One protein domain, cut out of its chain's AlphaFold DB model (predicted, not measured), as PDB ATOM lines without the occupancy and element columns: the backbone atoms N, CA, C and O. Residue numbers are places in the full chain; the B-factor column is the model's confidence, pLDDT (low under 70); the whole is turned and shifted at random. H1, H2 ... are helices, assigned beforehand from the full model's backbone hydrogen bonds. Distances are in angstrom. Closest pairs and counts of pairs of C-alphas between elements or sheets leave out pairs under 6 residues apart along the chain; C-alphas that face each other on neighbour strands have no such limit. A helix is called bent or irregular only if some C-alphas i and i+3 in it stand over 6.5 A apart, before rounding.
ATOM      1  N   GLY A  11     188.584 240.658 263.896       70.31
ATOM      2  CA  GLY A  11     188.940 240.093 262.590       70.31
ATOM      3  C   GLY A  11     188.456 240.903 261.378       70.31
ATOM      4  O   GLY A  11     189.192 241.019 260.406       70.31
ATOM      5  N   ALA A  12     187.273 241.523 261.428       74.00
ATOM      6  CA  ALA A  12     186.759 242.370 260.346       74.00
ATOM      7  C   ALA A  12     187.559 243.678 260.216       74.00
ATOM      8  O   ALA A  12     187.817 244.146 259.108       74.00
ATOM      9  N   THR A  13     188.009 244.237 261.342       76.06
ATOM     10  CA  THR A  13     188.863 245.431 261.375       76.06
ATOM     11  C   THR A  13     190.264 245.138 260.834       76.06
ATOM     12  O   THR A  13     190.796 245.926 260.055       76.06
ATOM     13  N   LEU A  14     190.842 243.984 261.184       72.50
ATOM     14  CA  LEU A  14     192.117 243.513 260.630       72.50
ATOM     15  C   LEU A  14     192.038 243.290 259.114       72.50
ATOM     16  O   LEU A  14     192.929 243.720 258.386       72.50
ATOM     17  N   LEU A  15     190.953 242.679 258.629       75.56
ATOM     18  CA  LEU A  15     190.758 242.428 257.199       75.56
ATOM     19  C   LEU A  15     190.618 243.733 256.398       75.56
ATOM     20  O   LEU A  15     191.204 243.867 255.326       75.56
ATOM     21  N   ALA A  16     189.902 244.721 256.943       75.88
ATOM     22  CA  ALA A  16     189.776 246.048 256.341       75.88
ATOM     23  C   ALA A  16     191.116 246.810 256.308       75.88
ATOM     24  O   ALA A  16     191.426 247.501 255.334       75.88
ATOM     25  N   LEU A  17     191.942 246.654 257.348       76.94
ATOM     26  CA  LEU A  17     193.265 247.272 257.429       76.94
ATOM     27  C   LEU A  17     194.264 246.642 256.442       76.94
ATOM     28  O   LEU A  17     195.056 247.350 255.826       76.94
ATOM     29  N   ILE A  18     194.217 245.320 256.262       74.50
ATOM     30  CA  ILE A  18     195.036 244.615 255.264       74.50
ATOM     31  C   ILE A  18     194.588 244.990 253.848       74.50
ATOM     32  O   ILE A  18     195.432 245.303 253.012       74.50
ATOM     33  N   GLY A  19     193.276 245.027 253.585       72.88
ATOM     34  CA  GLY A  19     192.730 245.404 252.278       72.88
ATOM     35  C   GLY A  19     193.171 246.800 251.831       72.88
ATOM     36  O   GLY A  19     193.649 246.965 250.714       72.88
ATOM     37  N   THR A  20     193.114 247.781 252.735       74.25
ATOM     38  CA  THR A  20     193.563 249.160 252.454       74.25
ATOM     39  C   THR A  20     195.072 249.267 252.230       74.25
ATOM     40  O   THR A  20     195.510 250.031 251.372       74.25
ATOM     41  N   ARG A  21     195.894 248.479 252.940       75.12
ATOM     42  CA  ARG A  21     197.347 248.430 252.692       75.12
ATOM     43  C   ARG A  21     197.690 247.774 251.358       75.12
ATOM     44  O   ARG A  21     198.573 248.268 250.670       75.12
ATOM     45  N   ILE A  22     197.001 246.696 250.984       74.94
ATOM     46  CA  ILE A  22     197.191 246.025 249.688       74.94
ATOM     47  C   ILE A  22     196.800 246.954 248.536       74.94
ATOM     48  O   ILE A  22     197.487 246.984 247.518       74.94
ATOM     49  N   GLU A  23     195.733 247.734 248.701       72.62
ATOM     50  CA  GLU A  23     195.322 248.734 247.718       72.62
ATOM     51  C   GLU A  23     196.392 249.822 247.544       72.62
ATOM     52  O   GLU A  23     196.772 250.124 246.414       72.62
ATOM     53  N   LEU A  24     196.967 250.327 248.644       73.88
ATOM     54  CA  LEU A  24     198.070 251.295 248.592       73.88
ATOM     55  C   LEU A  24     199.342 250.707 247.952       73.88
ATOM     56  O   LEU A  24     199.911 251.317 247.050       73.88
ATOM     57  N   LEU A  25     199.747 249.496 248.359       71.19
ATOM     58  CA  LEU A  25     200.908 248.789 247.803       71.19
ATOM     59  C   LEU A  25     200.735 248.517 246.304       71.19
ATOM     60  O   LEU A  25     201.680 248.646 245.530       71.19
ATOM     61  N   GLY A  26     199.521 248.165 245.871       71.06
ATOM     62  CA  GLY A  26     199.206 247.958 244.460       71.06
ATOM     63  C   GLY A  26     199.355 249.230 243.620       71.06
ATOM     64  O   GLY A  26     199.756 249.146 242.457       71.06
ATOM     65  N   ILE A  27     199.066 250.398 244.200       69.94
ATOM     66  CA  ILE A  27     199.231 251.702 243.545       69.94
ATOM     67  C   ILE A  27     200.717 252.075 243.467       69.94
ATOM     68  O   ILE A  27     201.201 252.383 242.377       69.94
ATOM     69  N   GLU A  28     201.459 251.953 244.571       69.50
ATOM     70  CA  GLU A  28     202.901 252.247 244.632       69.50
ATOM     71  C   GLU A  28     203.717 251.352 243.682       69.50
ATOM     72  O   GLU A  28     204.533 251.848 242.905       69.50
ATOM     73  N   VAL A  29     203.434 250.041 243.641       71.94
ATOM     74  CA  VAL A  29     204.086 249.098 242.708       71.94
ATOM     75  C   VAL A  29     203.828 249.486 241.252       71.94
ATOM     76  O   VAL A  29     204.706 249.353 240.394       71.94
ATOM     77  N   ARG A  30     202.621 249.967 240.940       67.25
ATOM     78  CA  ARG A  30     202.257 250.375 239.580       67.25
ATOM     79  C   ARG A  30     202.944 251.675 239.176       67.25
ATOM     80  O   ARG A  30     203.333 251.820 238.016       67.25
ATOM     81  N   GLU A  31     203.130 252.584 240.123       71.00
ATOM     82  CA  GLU A  31     203.868 253.828 239.933       71.00
ATOM     83  C   GLU A  31     205.373 253.571 239.737       71.00
ATOM     84  O   GLU A  31     205.970 254.060 238.769       71.00
ATOM     85  N   GLU A  32     205.978 252.704 240.554       64.50
ATOM     86  CA  GLU A  32     207.378 252.299 240.395       64.50
ATOM     87  C   GLU A  32     207.622 251.530 239.090       64.50
ATOM     88  O   GLU A  32     208.643 251.745 238.428       64.50
ATOM     89  N   ALA A  33     206.680 250.686 238.655       75.00
ATOM     90  CA  ALA A  33     206.778 249.976 237.382       75.00
ATOM     91  C   ALA A  33     206.845 250.940 236.185       75.00
ATOM     92  O   ALA A  33     207.678 250.756 235.295       75.00
ATOM     93  N   LEU A  34     206.028 252.000 236.180       76.50
ATOM     94  CA  LEU A  34     206.046 253.027 235.131       76.50
ATOM     95  C   LEU A  34     207.347 253.839 235.148       76.50
ATOM     96  O   LEU A  34     207.912 254.135 234.091       76.50
ATOM     97  N   HIS A  35     207.856 254.169 236.336       80.75
ATOM     98  CA  HIS A  35     209.129 254.872 236.472       80.75
ATOM     99  C   HIS A  35     210.302 254.028 235.950       80.75
ATOM    100  O   HIS A  35     211.109 254.501 235.142       80.75
ATOM    101  N   VAL A  36     210.365 252.751 236.341       80.12
ATOM    102  CA  VAL A  36     211.368 251.796 235.851       80.12
ATOM    103  C   VAL A  36     211.233 251.595 234.343       80.12
ATOM    104  O   VAL A  36     212.244 251.612 233.643       80.12
ATOM    105  N   GLN A  37     210.015 251.480 233.813       79.56
ATOM    106  CA  GLN A  37     209.772 251.364 232.375       79.56
ATOM    107  C   GLN A  37     210.305 252.583 231.611       79.56
ATOM    108  O   GLN A  37     210.977 252.426 230.590       79.56
ATOM    109  N   ARG A  38     210.068 253.798 232.117       84.31
ATOM    110  CA  ARG A  38     210.581 255.030 231.503       84.31
ATOM    111  C   ARG A  38     212.109 255.069 231.503       84.31
ATOM    112  O   ARG A  38     212.706 255.410 230.482       84.31
ATOM    113  N   LEU A  39     212.739 254.694 232.617       86.25
ATOM    114  CA  LEU A  39     214.197 254.592 232.714       86.25
ATOM    115  C   LEU A  39     214.767 253.520 231.779       86.25
ATOM    116  O   LEU A  39     215.818 253.743 231.184       86.25
ATOM    117  N   LEU A  40     214.079 252.389 231.604       87.38
ATOM    118  CA  LEU A  40     214.484 251.338 230.668       87.38
ATOM    119  C   LEU A  40     214.444 251.826 229.222       87.38
ATOM    120  O   LEU A  40     215.426 251.657 228.504       87.38
ATOM    121  N   VAL A  41     213.355 252.478 228.801       90.50
ATOM    122  CA  VAL A  41     213.249 253.046 227.447       90.50
ATOM    123  C   VAL A  41     214.351 254.077 227.214       90.50
ATOM    124  O   VAL A  41     215.060 253.997 226.212       90.50
ATOM    125  N   LEU A  42     214.552 255.003 228.158       89.56
ATOM    126  CA  LEU A  42     215.614 256.003 228.057       89.56
ATOM    127  C   LEU A  42     217.003 255.352 228.001       89.56
ATOM    128  O   LEU A  42     217.839 255.761 227.200       89.56
ATOM    129  N   GLY A  43     217.236 254.322 228.815       90.44
ATOM    130  CA  GLY A  43     218.478 253.558 228.837       90.44
ATOM    131  C   GLY A  43     218.760 252.852 227.511       90.44
ATOM    132  O   GLY A  43     219.885 252.915 227.024       90.44
ATOM    133  N   VAL A  44     217.745 252.241 226.891       90.75
ATOM    134  CA  VAL A  44     217.860 251.603 225.568       90.75
ATOM    135  C   VAL A  44     218.172 252.637 224.488       90.75
ATOM    136  O   VAL A  44     219.093 252.433 223.699       90.75
ATOM    137  N   VAL A  45     217.457 253.767 224.473       94.94
ATOM    138  CA  VAL A  45     217.708 254.856 223.513       94.94
ATOM    139  C   VAL A  45     219.123 255.411 223.686       94.94
ATOM    140  O   VAL A  45     219.853 255.544 222.706       94.94
ATOM    141  N   ALA A  46     219.547 255.681 224.922       91.81
ATOM    142  CA  ALA A  46     220.890 256.167 225.214       91.81
ATOM    143  C   ALA A  46     221.967 255.159 224.785       91.81
ATOM    144  O   ALA A  46     222.945 255.544 224.147       91.81
ATOM    145  N   ALA A  47     221.779 253.868 225.077       90.69
ATOM    146  CA  ALA A  47     222.699 252.812 224.662       90.69
ATOM    147  C   ALA A  47     222.804 252.711 223.133       90.69
ATOM    148  O   ALA A  47     223.907 252.576 222.607       90.69
ATOM    149  N   PHE A  48     221.682 252.828 222.419       93.81
ATOM    150  CA  PHE A  48     221.660 252.815 220.960       93.81
ATOM    151  C   PHE A  48     222.408 254.014 220.365       93.81
ATOM    152  O   PHE A  48     223.291 253.832 219.528       93.81
ATOM    153  N   VAL A  49     222.106 255.232 220.828       94.81
ATOM    154  CA  VAL A  49     222.755 256.461 220.342       94.81
ATOM    155  C   VAL A  49     224.258 256.440 220.626       94.81
ATOM    156  O   VAL A  49     225.053 256.731 219.734       94.81
ATOM    157  N   LEU A  50     224.667 256.048 221.837       92.56
ATOM    158  CA  LEU A  50     226.083 255.929 222.192       92.56
ATOM    159  C   LEU A  50     226.786 254.827 221.395       92.56
ATOM    160  O   LEU A  50     227.911 255.032 220.950       92.56
ATOM    161  N   GLY A  51     226.131 253.684 221.178       92.56
ATOM    162  CA  GLY A  51     226.658 252.605 220.345       92.56
ATOM    163  C   GLY A  51     226.877 253.051 218.900       92.56
ATOM    164  O   GLY A  51     227.949 252.824 218.346       92.56
ATOM    165  N   ALA A  52     225.909 253.754 218.310       92.62
ATOM    166  CA  ALA A  52     226.030 254.310 216.965       92.62
ATOM    167  C   ALA A  52     227.155 255.358 216.868       92.62
ATOM    168  O   ALA A  52     227.967 255.302 215.945       92.62
ATOM    169  N   ALA A  53     227.245 256.274 217.839       93.12
ATOM    170  CA  ALA A  53     228.318 257.264 217.908       93.12
ATOM    171  C   ALA A  53     229.696 256.600 218.041       93.12
ATOM    172  O   ALA A  53     230.636 256.990 217.351       93.12
ATOM    173  N   LEU A  54     229.800 255.564 218.879       92.69
ATOM    174  CA  LEU A  54     231.021 254.791 219.050       92.69
ATOM    175  C   LEU A  54     231.424 254.131 217.731       92.69
ATOM    176  O   LEU A  54     232.549 254.355 217.303       92.69
ATOM    177  N   VAL A  55     230.501 253.423 217.059       91.38
ATOM    178  CA  VAL A  55     230.716 252.796 215.737       91.38
ATOM    179  C   VAL A  55     231.214 253.810 214.704       91.38
ATOM    180  O   VAL A  55     232.196 253.547 214.008       91.38
ATOM    181  N   MET A  56     230.566 254.973 214.625       91.62
ATOM    182  CA  MET A  56     230.961 256.038 213.706       91.62
ATOM    183  C   MET A  56     232.362 256.575 214.030       91.62
ATOM    184  O   MET A  56     233.144 256.831 213.116       91.62
ATOM    185  N   ALA A  57     232.720 256.691 215.313       87.56
ATOM    186  CA  ALA A  57     234.042 257.144 215.733       87.56
ATOM    187  C   ALA A  57     235.154 256.198 215.259       87.56
ATOM    188  O   ALA A  57     236.180 256.656 214.765       87.56
ATOM    189  N   GLY A  58     234.964 254.881 215.347       89.81
ATOM    190  CA  GLY A  58     235.961 253.944 214.833       89.81
ATOM    191  C   GLY A  58     235.996 253.854 213.313       89.81
ATOM    192  O   GLY A  58     237.080 253.675 212.769       89.81
ATOM    193  N   ILE A  59     234.876 254.060 212.608       90.50
ATOM    194  CA  ILE A  59     234.906 254.244 211.144       90.50
ATOM    195  C   ILE A  59     235.726 255.488 210.795       90.50
ATOM    196  O   ILE A  59     236.571 255.427 209.910       90.50
ATOM    197  N   PHE A  60     235.525 256.596 211.510       88.44
ATOM    198  CA  PHE A  60     236.291 257.825 211.316       88.44
ATOM    199  C   PHE A  60     237.791 257.607 211.553       88.44
ATOM    200  O   PHE A  60     238.606 257.973 210.710       88.44
ATOM    201  N   VAL A  61     238.166 256.944 212.653       88.25
ATOM    202  CA  VAL A  61     239.566 256.577 212.930       88.25
ATOM    203  C   VAL A  61     240.117 255.667 211.833       88.25
ATOM    204  O   VAL A  61     241.201 255.923 211.316       88.25
ATOM    205  N   ALA A  62     239.375 254.633 211.435       87.44
ATOM    206  CA  ALA A  62     239.795 253.743 210.362       87.44
ATOM    207  C   ALA A  62     240.019 254.524 209.062       87.44
ATOM    208  O   ALA A  62     241.081 254.381 208.476       87.44
ATOM    209  N   ALA A  63     239.092 255.400 208.664       87.56
ATOM    210  CA  ALA A  63     239.189 256.206 207.451       87.56
ATOM    211  C   ALA A  63     240.400 257.155 207.459       87.56
ATOM    212  O   ALA A  63     241.111 257.238 206.461       87.56
ATOM    213  N   VAL A  64     240.676 257.831 208.582       86.25
ATOM    214  CA  VAL A  64     241.818 258.758 208.710       86.25
ATOM    215  C   VAL A  64     243.159 258.025 208.614       86.25
ATOM    216  O   VAL A  64     244.105 258.537 208.020       86.25
ATOM    217  N   PHE A  65     243.258 256.829 209.195       85.62
ATOM    218  CA  PHE A  65     244.522 256.095 209.289       85.62
ATOM    219  C   PHE A  65     244.670 254.968 208.255       85.62
ATOM    220  O   PHE A  65     245.717 254.314 208.227       85.62
ATOM    221  N   TRP A  66     243.671 254.752 207.390       81.69
ATOM    222  CA  TRP A  66     243.620 253.629 206.445       81.69
ATOM    223  C   TRP A  66     244.824 253.594 205.499       81.69
ATOM    224  O   TRP A  66     245.499 252.573 205.398       81.69
ATOM    225  N   GLU A  67     245.130 254.735 204.877       81.19
ATOM    226  CA  GLU A  67     246.189 254.900 203.868       81.19
ATOM    227  C   GLU A  67     247.584 254.516 204.392       81.19
ATOM    228  O   GLU A  67     248.413 253.996 203.651       81.19
ATOM    229  N   ARG A  68     247.861 254.760 205.682       76.56
ATOM    230  CA  ARG A  68     249.213 254.622 206.254       76.56
ATOM    231  C   ARG A  68     249.361 253.451 207.223       76.56
ATOM    232  O   ARG A  68     250.457 252.920 207.369       76.56
ATOM    233  N   TYR A  69     248.279 253.058 207.895       78.81
ATOM    234  CA  TYR A  69     248.309 252.133 209.029       78.81
ATOM    235  C   TYR A  69     247.047 251.260 209.135       78.81
ATOM    236  O   TYR A  69     246.662 250.899 210.247       78.81
ATOM    237  N   GLY A  70     246.404 250.894 208.020       80.19
ATOM    238  CA  GLY A  70     245.101 250.207 208.005       80.19
ATOM    239  C   GLY A  70     244.924 249.075 209.033       80.19
ATOM    240  O   GLY A  70     243.933 249.074 209.761       80.19
ATOM    241  N   LEU A  71     245.905 248.169 209.186       82.19
ATOM    242  CA  LEU A  71     245.840 247.101 210.202       82.19
ATOM    243  C   LEU A  71     245.909 247.612 211.650       82.19
ATOM    244  O   LEU A  71     245.162 247.131 212.500       82.19
ATOM    245  N   LEU A  72     246.790 248.571 211.949       83.06
ATOM    246  CA  LEU A  72     246.917 249.142 213.297       83.06
ATOM    247  C   LEU A  72     245.684 249.974 213.660       83.06
ATOM    248  O   LEU A  72     245.216 249.902 214.794       83.06
ATOM    249  N   ALA A  73     245.134 250.721 212.700       84.81
ATOM    250  CA  ALA A  73     243.909 251.492 212.879       84.81
ATOM    251  C   ALA A  73     242.720 250.577 213.194       84.81
ATOM    252  O   ALA A  73     241.997 250.806 214.162       84.81
ATOM    253  N   LEU A  74     242.571 249.493 212.426       86.19
ATOM    254  CA  LEU A  74     241.525 248.504 212.653       86.19
ATOM    255  C   LEU A  74     241.698 247.821 214.018       86.19
ATOM    256  O   LEU A  74     240.749 247.763 214.793       86.19
ATOM    257  N   GLY A  75     242.920 247.392 214.354       86.75
ATOM    258  CA  GLY A  75     243.225 246.766 215.643       86.75
ATOM    259  C   GLY A  75     242.951 247.680 216.841       86.75
ATOM    260  O   GLY A  75     242.360 247.237 217.826       86.75
ATOM    261  N   ALA A  76     243.310 248.963 216.748       86.69
ATOM    262  CA  ALA A  76     243.048 249.949 217.794       86.69
ATOM    263  C   ALA A  76     241.544 250.193 217.994       86.69
ATOM    264  O   ALA A  76     241.070 250.221 219.130       86.69
ATOM    265  N   VAL A  77     240.782 250.311 216.903       87.56
ATOM    266  CA  VAL A  77     239.321 250.472 216.954       87.56
ATOM    267  C   VAL A  77     238.651 249.228 217.539       87.56
ATOM    268  O   VAL A  77     237.796 249.345 218.417       87.56
ATOM    269  N   THR A  78     239.069 248.030 217.122       89.75
ATOM    270  CA  THR A  78     238.556 246.769 217.673       89.75
ATOM    271  C   THR A  78     238.842 246.659 219.169       89.75
ATOM    272  O   THR A  78     237.934 246.342 219.939       89.75
ATOM    273  N   ALA A  79     240.071 246.961 219.600       90.38
ATOM    274  CA  ALA A  79     240.443 246.937 221.012       90.38
ATOM    275  C   ALA A  79     239.620 247.941 221.832       90.38
ATOM    276  O   ALA A  79     239.108 247.594 222.896       90.38
ATOM    277  N   LEU A  80     239.426 249.158 221.313       91.50
ATOM    278  CA  LEU A  80     238.600 250.180 221.952       91.50
ATOM    279  C   LEU A  80     237.159 249.692 222.153       91.50
ATOM    280  O   LEU A  80     236.623 249.784 223.258       91.50
ATOM    281  N   TYR A  81     236.532 249.135 221.114       88.31
ATOM    282  CA  TYR A  81     235.150 248.653 221.206       88.31
ATOM    283  C   TYR A  81     235.026 247.453 222.137       88.31
ATOM    284  O   TYR A  81     234.051 247.365 222.882       88.31
ATOM    285  N   ALA A  82     236.017 246.559 222.143       92.00
ATOM    286  CA  ALA A  82     236.053 245.432 223.066       92.00
ATOM    287  C   ALA A  82     236.108 245.906 224.526       92.00
ATOM    288  O   ALA A  82     235.326 245.436 225.349       92.00
ATOM    289  N   ILE A  83     236.966 246.884 224.844       95.50
ATOM    290  CA  ILE A  83     237.075 247.452 226.197       95.50
ATOM    291  C   ILE A  83     235.752 248.090 226.628       95.50
ATOM    292  O   ILE A  83     235.261 247.810 227.724       95.50
ATOM    293  N   VAL A  84     235.143 248.910 225.765       93.38
ATOM    294  CA  VAL A  84     233.853 249.549 226.068       93.38
ATOM    295  C   VAL A  84     232.756 248.498 226.252       93.38
ATOM    296  O   VAL A  84     232.008 248.562 227.228       93.38
ATOM    297  N   GLY A  85     232.688 247.495 225.373       90.69
ATOM    298  CA  GLY A  85     231.722 246.403 225.462       90.69
ATOM    299  C   GLY A  85     231.849 245.605 226.760       90.69
ATOM    300  O   GLY A  85     230.848 245.365 227.437       90.69
ATOM    301  N   ILE A  86     233.076 245.263 227.165       95.06
ATOM    302  CA  ILE A  86     233.348 244.575 228.435       95.06
ATOM    303  C   ILE A  86     232.930 245.451 229.622       95.06
ATOM    304  O   ILE A  86     232.248 244.966 230.525       95.06
ATOM    305  N   ALA A  87     233.274 246.742 229.619       93.25
ATOM    306  CA  ALA A  87     232.909 247.658 230.696       93.25
ATOM    307  C   ALA A  87     231.384 247.790 230.855       93.25
ATOM    308  O   ALA A  87     230.873 247.761 231.980       93.25
ATOM    309  N   VAL A  88     230.647 247.886 229.740       92.88
ATOM    310  CA  VAL A  88     229.176 247.898 229.734       92.88
ATOM    311  C   VAL A  88     228.627 246.576 230.265       92.88
ATOM    312  O   VAL A  88     227.782 246.595 231.161       92.88
ATOM    313  N   LEU A  89     229.141 245.434 229.798       90.44
ATOM    314  CA  LEU A  89     228.707 244.113 230.255       90.44
ATOM    315  C   LEU A  89     228.937 243.927 231.761       90.44
ATOM    316  O   LEU A  89     228.046 243.450 232.460       90.44
ATOM    317  N   MET A  90     230.090 244.348 232.285       92.44
ATOM    318  CA  MET A  90     230.386 244.305 233.721       92.44
ATOM    319  C   MET A  90     229.426 245.181 234.528       92.44
ATOM    320  O   MET A  90     228.965 244.764 235.592       92.44
ATOM    321  N   ARG A  91     229.081 246.373 234.024       88.19
ATOM    322  CA  ARG A  91     228.106 247.265 234.668       88.19
ATOM    323  C   ARG A  91     226.708 246.657 234.677       88.19
ATOM    324  O   ARG A  91     226.092 246.599 235.738       88.19
ATOM    325  N   VAL A  92     226.237 246.157 233.533       85.69
ATOM    326  CA  VAL A  92     224.934 245.482 233.414       85.69
ATOM    327  C   VAL A  92     224.884 244.270 234.335       85.69
ATOM    328  O   VAL A  92     223.933 244.124 235.098       85.69
ATOM    329  N   ARG A  93     225.941 243.450 234.347       85.31
ATOM    330  CA  ARG A  93     226.078 242.305 235.248       85.31
ATOM    331  C   ARG A  93     226.018 242.751 236.709       85.31
ATOM    332  O   ARG A  93     225.220 242.217 237.465       85.31
ATOM    333  N   SER A  94     226.782 243.767 237.109       85.12
ATOM    334  CA  SER A  94     226.739 244.294 238.479       85.12
ATOM    335  C   SER A  94     225.349 244.800 238.872       85.12
ATOM    336  O   SER A  94     224.943 244.606 240.013       85.12
ATOM    337  N   ILE A  95     224.626 245.466 237.968       81.06
ATOM    338  CA  ILE A  95     223.270 245.962 238.239       81.06
ATOM    339  C   ILE A  95     222.289 244.789 238.348       81.06
ATOM    340  O   ILE A  95     221.500 244.752 239.285       81.06
ATOM    341  N   ALA A  96     222.371 243.815 237.440       76.75
ATOM    342  CA  ALA A  96     221.511 242.637 237.428       76.75
ATOM    343  C   ALA A  96     221.723 241.750 238.667       76.75
ATOM    344  O   ALA A  96     220.754 241.351 239.299       76.75
ATOM    345  N   TYR A  97     222.973 241.504 239.074       73.81
ATOM    346  CA  TYR A  97     223.277 240.714 240.276       73.81
ATOM    347  C   TYR A  97     222.945 241.452 241.579       73.81
ATOM    348  O   TYR A  97     222.588 240.809 242.560       73.81
ATOM    349  N   ARG A  98     223.011 242.792 241.604       62.25
ATOM    350  CA  ARG A  98     222.507 243.588 242.740       62.25
ATOM    351  C   ARG A  98     220.978 243.685 242.768       62.25
ATOM    352  O   ARG A  98     220.423 244.022 243.804       62.25
ATOM    353  N   ARG A  99     220.307 243.394 241.648       53.97
ATOM    354  CA  ARG A  99     218.847 243.309 241.502       53.97
ATOM    355  C   ARG A  99     218.381 241.861 241.291       53.97
ATOM    356  O   ARG A  99     217.548 241.612 240.420       53.97
ATOM    357  N   ALA A 100     218.849 240.905 242.100       51.44
ATOM    358  CA  ALA A 100     217.980 239.769 242.422       51.44
ATOM    359  C   ALA A 100     216.655 240.386 242.909       51.44
ATOM    360  O   ALA A 100     216.664 241.176 243.849       51.44
ATOM    361  N   GLY A 101     215.594 240.237 242.113       52.66
ATOM    362  CA  GLY A 101     214.542 241.251 242.023       52.66
ATOM    363  C   GLY A 101     213.840 241.555 243.353       52.66
ATOM    364  O   GLY A 101     213.737 240.662 244.194       52.66
ATOM    365  N   PRO A 102     213.263 242.765 243.515       52.22
ATOM    366  CA  PRO A 102     212.485 243.133 244.707       52.22
ATOM    367  C   PRO A 102     211.314 242.172 244.986       52.22
ATOM    368  O   PRO A 102     210.791 242.122 246.090       52.22
ATOM    369  N   PHE A 103     210.928 241.366 243.996       53.12
ATOM    370  CA  PHE A 103     209.884 240.359 244.110       53.12
ATOM    371  C   PHE A 103     210.362 238.979 244.550       53.12
ATOM    372  O   PHE A 103     209.550 238.237 245.067       53.12
ATOM    373  N   GLN A 104     211.622 238.587 244.353       55.25
ATOM    374  CA  GLN A 104     212.035 237.205 244.644       55.25
ATOM    375  C   GLN A 104     212.143 236.946 246.151       55.25
ATOM    376  O   GLN A 104     211.663 235.924 246.624       55.25
ATOM    377  N   ALA A 105     212.692 237.901 246.907       58.19
ATOM    378  CA  ALA A 105     212.696 237.840 248.369       58.19
ATOM    379  C   ALA A 105     211.265 237.942 248.936       58.19
ATOM    380  O   ALA A 105     210.853 237.093 249.715       58.19
ATOM    381  N   THR A 106     210.474 238.902 248.443       60.88
ATOM    382  CA  THR A 106     209.085 239.121 248.882       60.88
ATOM    383  C   THR A 106     208.147 237.965 248.519       60.88
ATOM    384  O   THR A 106     207.258 237.634 249.290       60.88
ATOM    385  N   LEU A 107     208.321 237.317 247.359       63.66
ATOM    386  CA  LEU A 107     207.547 236.127 246.982       63.66
ATOM    387  C   LEU A 107     207.900 234.936 247.865       63.66
ATOM    388  O   LEU A 107     207.014 234.148 248.164       63.66
ATOM    389  N   HIS A 108     209.161 234.819 248.282       66.75
ATOM    390  CA  HIS A 108     209.587 233.762 249.189       66.75
ATOM    391  C   HIS A 108     208.981 233.951 250.585       66.75
ATOM    392  O   HIS A 108     208.391 233.017 251.118       66.75
ATOM    393  N   GLU A 109     209.023 235.176 251.118       65.81
ATOM    394  CA  GLU A 109     208.358 235.529 252.382       65.81
ATOM    395  C   GLU A 109     206.833 235.361 252.298       65.81
ATOM    396  O   GLU A 109     206.221 234.825 253.215       65.81
ATOM    397  N   LEU A 110     206.205 235.726 251.174       70.62
ATOM    398  CA  LEU A 110     204.763 235.540 250.981       70.62
ATOM    399  C   LEU A 110     204.371 234.055 250.903       70.62
ATOM    400  O   LEU A 110     203.286 233.670 251.338       70.62
ATOM    401  N   GLU A 111     205.238 233.210 250.344       75.00
ATOM    402  CA  GLU A 111     205.022 231.765 250.303       75.00
ATOM    403  C   GLU A 111     205.139 231.138 251.700       75.00
ATOM    404  O   GLU A 111     204.373 230.229 252.026       75.00
ATOM    405  N   GLU A 112     206.058 231.634 252.533       72.94
ATOM    406  CA  GLU A 112     206.183 231.230 253.936       72.94
ATOM    407  C   GLU A 112     204.980 231.691 254.775       72.94
ATOM    408  O   GLU A 112     204.392 230.873 255.486       72.94
ATOM    409  N   ASP A 113     204.527 232.937 254.614       73.12
ATOM    410  CA  ASP A 113     203.333 233.461 255.293       73.12
ATOM    411  C   ASP A 113     202.059 232.688 254.896       73.12
ATOM    412  O   ASP A 113     201.222 232.359 255.743       73.12
ATOM    413  N   LEU A 114     201.916 232.316 253.617       77.31
ATOM    414  CA  LEU A 114     200.802 231.485 253.143       77.31
ATOM    415  C   LEU A 114     200.855 230.054 253.689       77.31
ATOM    416  O   LEU A 114     199.802 229.455 253.927       77.31
ATOM    417  N   ARG A 115     202.050 229.493 253.902       76.44
ATOM    418  CA  ARG A 115     202.201 228.181 254.551       76.44
ATOM    419  C   ARG A 115     201.788 228.247 256.016       76.44
ATOM    420  O   ARG A 115     200.983 227.419 256.433       76.44
ATOM    421  N   ALA A 116     202.234 229.265 256.752       77.06
ATOM    422  CA  ALA A 116     201.884 229.457 258.159       77.06
ATOM    423  C   ALA A 116     200.370 229.654 258.381       77.06
ATOM    424  O   ALA A 116     199.823 229.194 259.383       77.06
ATOM    425  N   LEU A 117     199.674 230.297 257.435       69.56
ATOM    426  CA  LEU A 117     198.215 230.458 257.472       69.56
ATOM    427  C   LEU A 117     197.442 229.196 257.079       69.56
ATOM    428  O   LEU A 117     196.301 229.032 257.497       69.56
ATOM    429  N   ARG A 118     198.031 228.313 256.266       70.75
ATOM    430  CA  ARG A 118     197.394 227.061 255.831       70.75
ATOM    431  C   ARG A 118     197.547 225.930 256.852       70.75
ATOM    432  O   ARG A 118     196.820 224.945 256.773       70.75
ATOM    433  N   GLU A 119     198.488 226.066 257.780       63.91
ATOM    434  CA  GLU A 119     198.798 225.083 258.822       63.91
ATOM    435  C   GLU A 119     198.037 225.333 260.145       63.91
ATOM    436  O   GLU A 119     198.262 224.635 261.133       63.91
ATOM    437  N   LYS A 120     197.107 226.298 260.169       43.53
ATOM    438  CA  LYS A 120     196.308 226.689 261.340       43.53
ATOM    439  C   LYS A 120     194.811 226.604 261.063       43.53
ATOM    440  O   LYS A 120     194.076 226.250 262.012       43.53
TER     441      LYS A 120
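What this domain is: This is residues 11 to 120 of the 120 residues of an uncharacterized protein of Betaproteobacteria bacterium GR16-43 (UniProt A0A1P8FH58). A long, thin helical hairpin makes a rod: arm H1a runs its length, the helix folds back at residues 69 and 70, and H1b returns beside H1a, with H2 continuing the return. The 110 printed residues have two named helices, H1 then H2, and no named strand: all helix. The whole is extended, with a radius of gyration of the C-alphas of 25.0 A and spans of 84 by 26 by 13 A.

How they stand to each other: H1, residues 11 to 98, was assigned as one helix by its hydrogen bonds but is bent, C-alphas 68 and 71 being 9.1 A apart; its arms are H1a, residues 11 to 68, and H1b, residues 71 to 98. H1a touches H1b with residues 54 to 66 alone, the closest C-alphas being those of Gly 58 and Val 77, 5.3 A apart. They run opposite ways at a shallow tilt of 7 degrees. H2, residues 102 to 118, follows a tight link and is apart from both arms. Every O i to N i+4 pair is within hydrogen-bond range in H1b, 52 of 54 in H1a, 12 of 13 in H2.

Where its parts are: H1a, 83.8 A long, begins at C-alpha 11 (188.940, 240.093, 262.590) and is irregular, C-alphas 64 and 67 being 7.6 A apart. H1b measures 40.2 A. H2, 24.7 A, ends at C-alpha 118 (197.394, 227.061, 255.831).

The domain as a whole: The printed part has no cut. Residues 11 to 46 and 89 to 120 stand free. Nineteen residues have pLDDT under 70, among them 98 to 109.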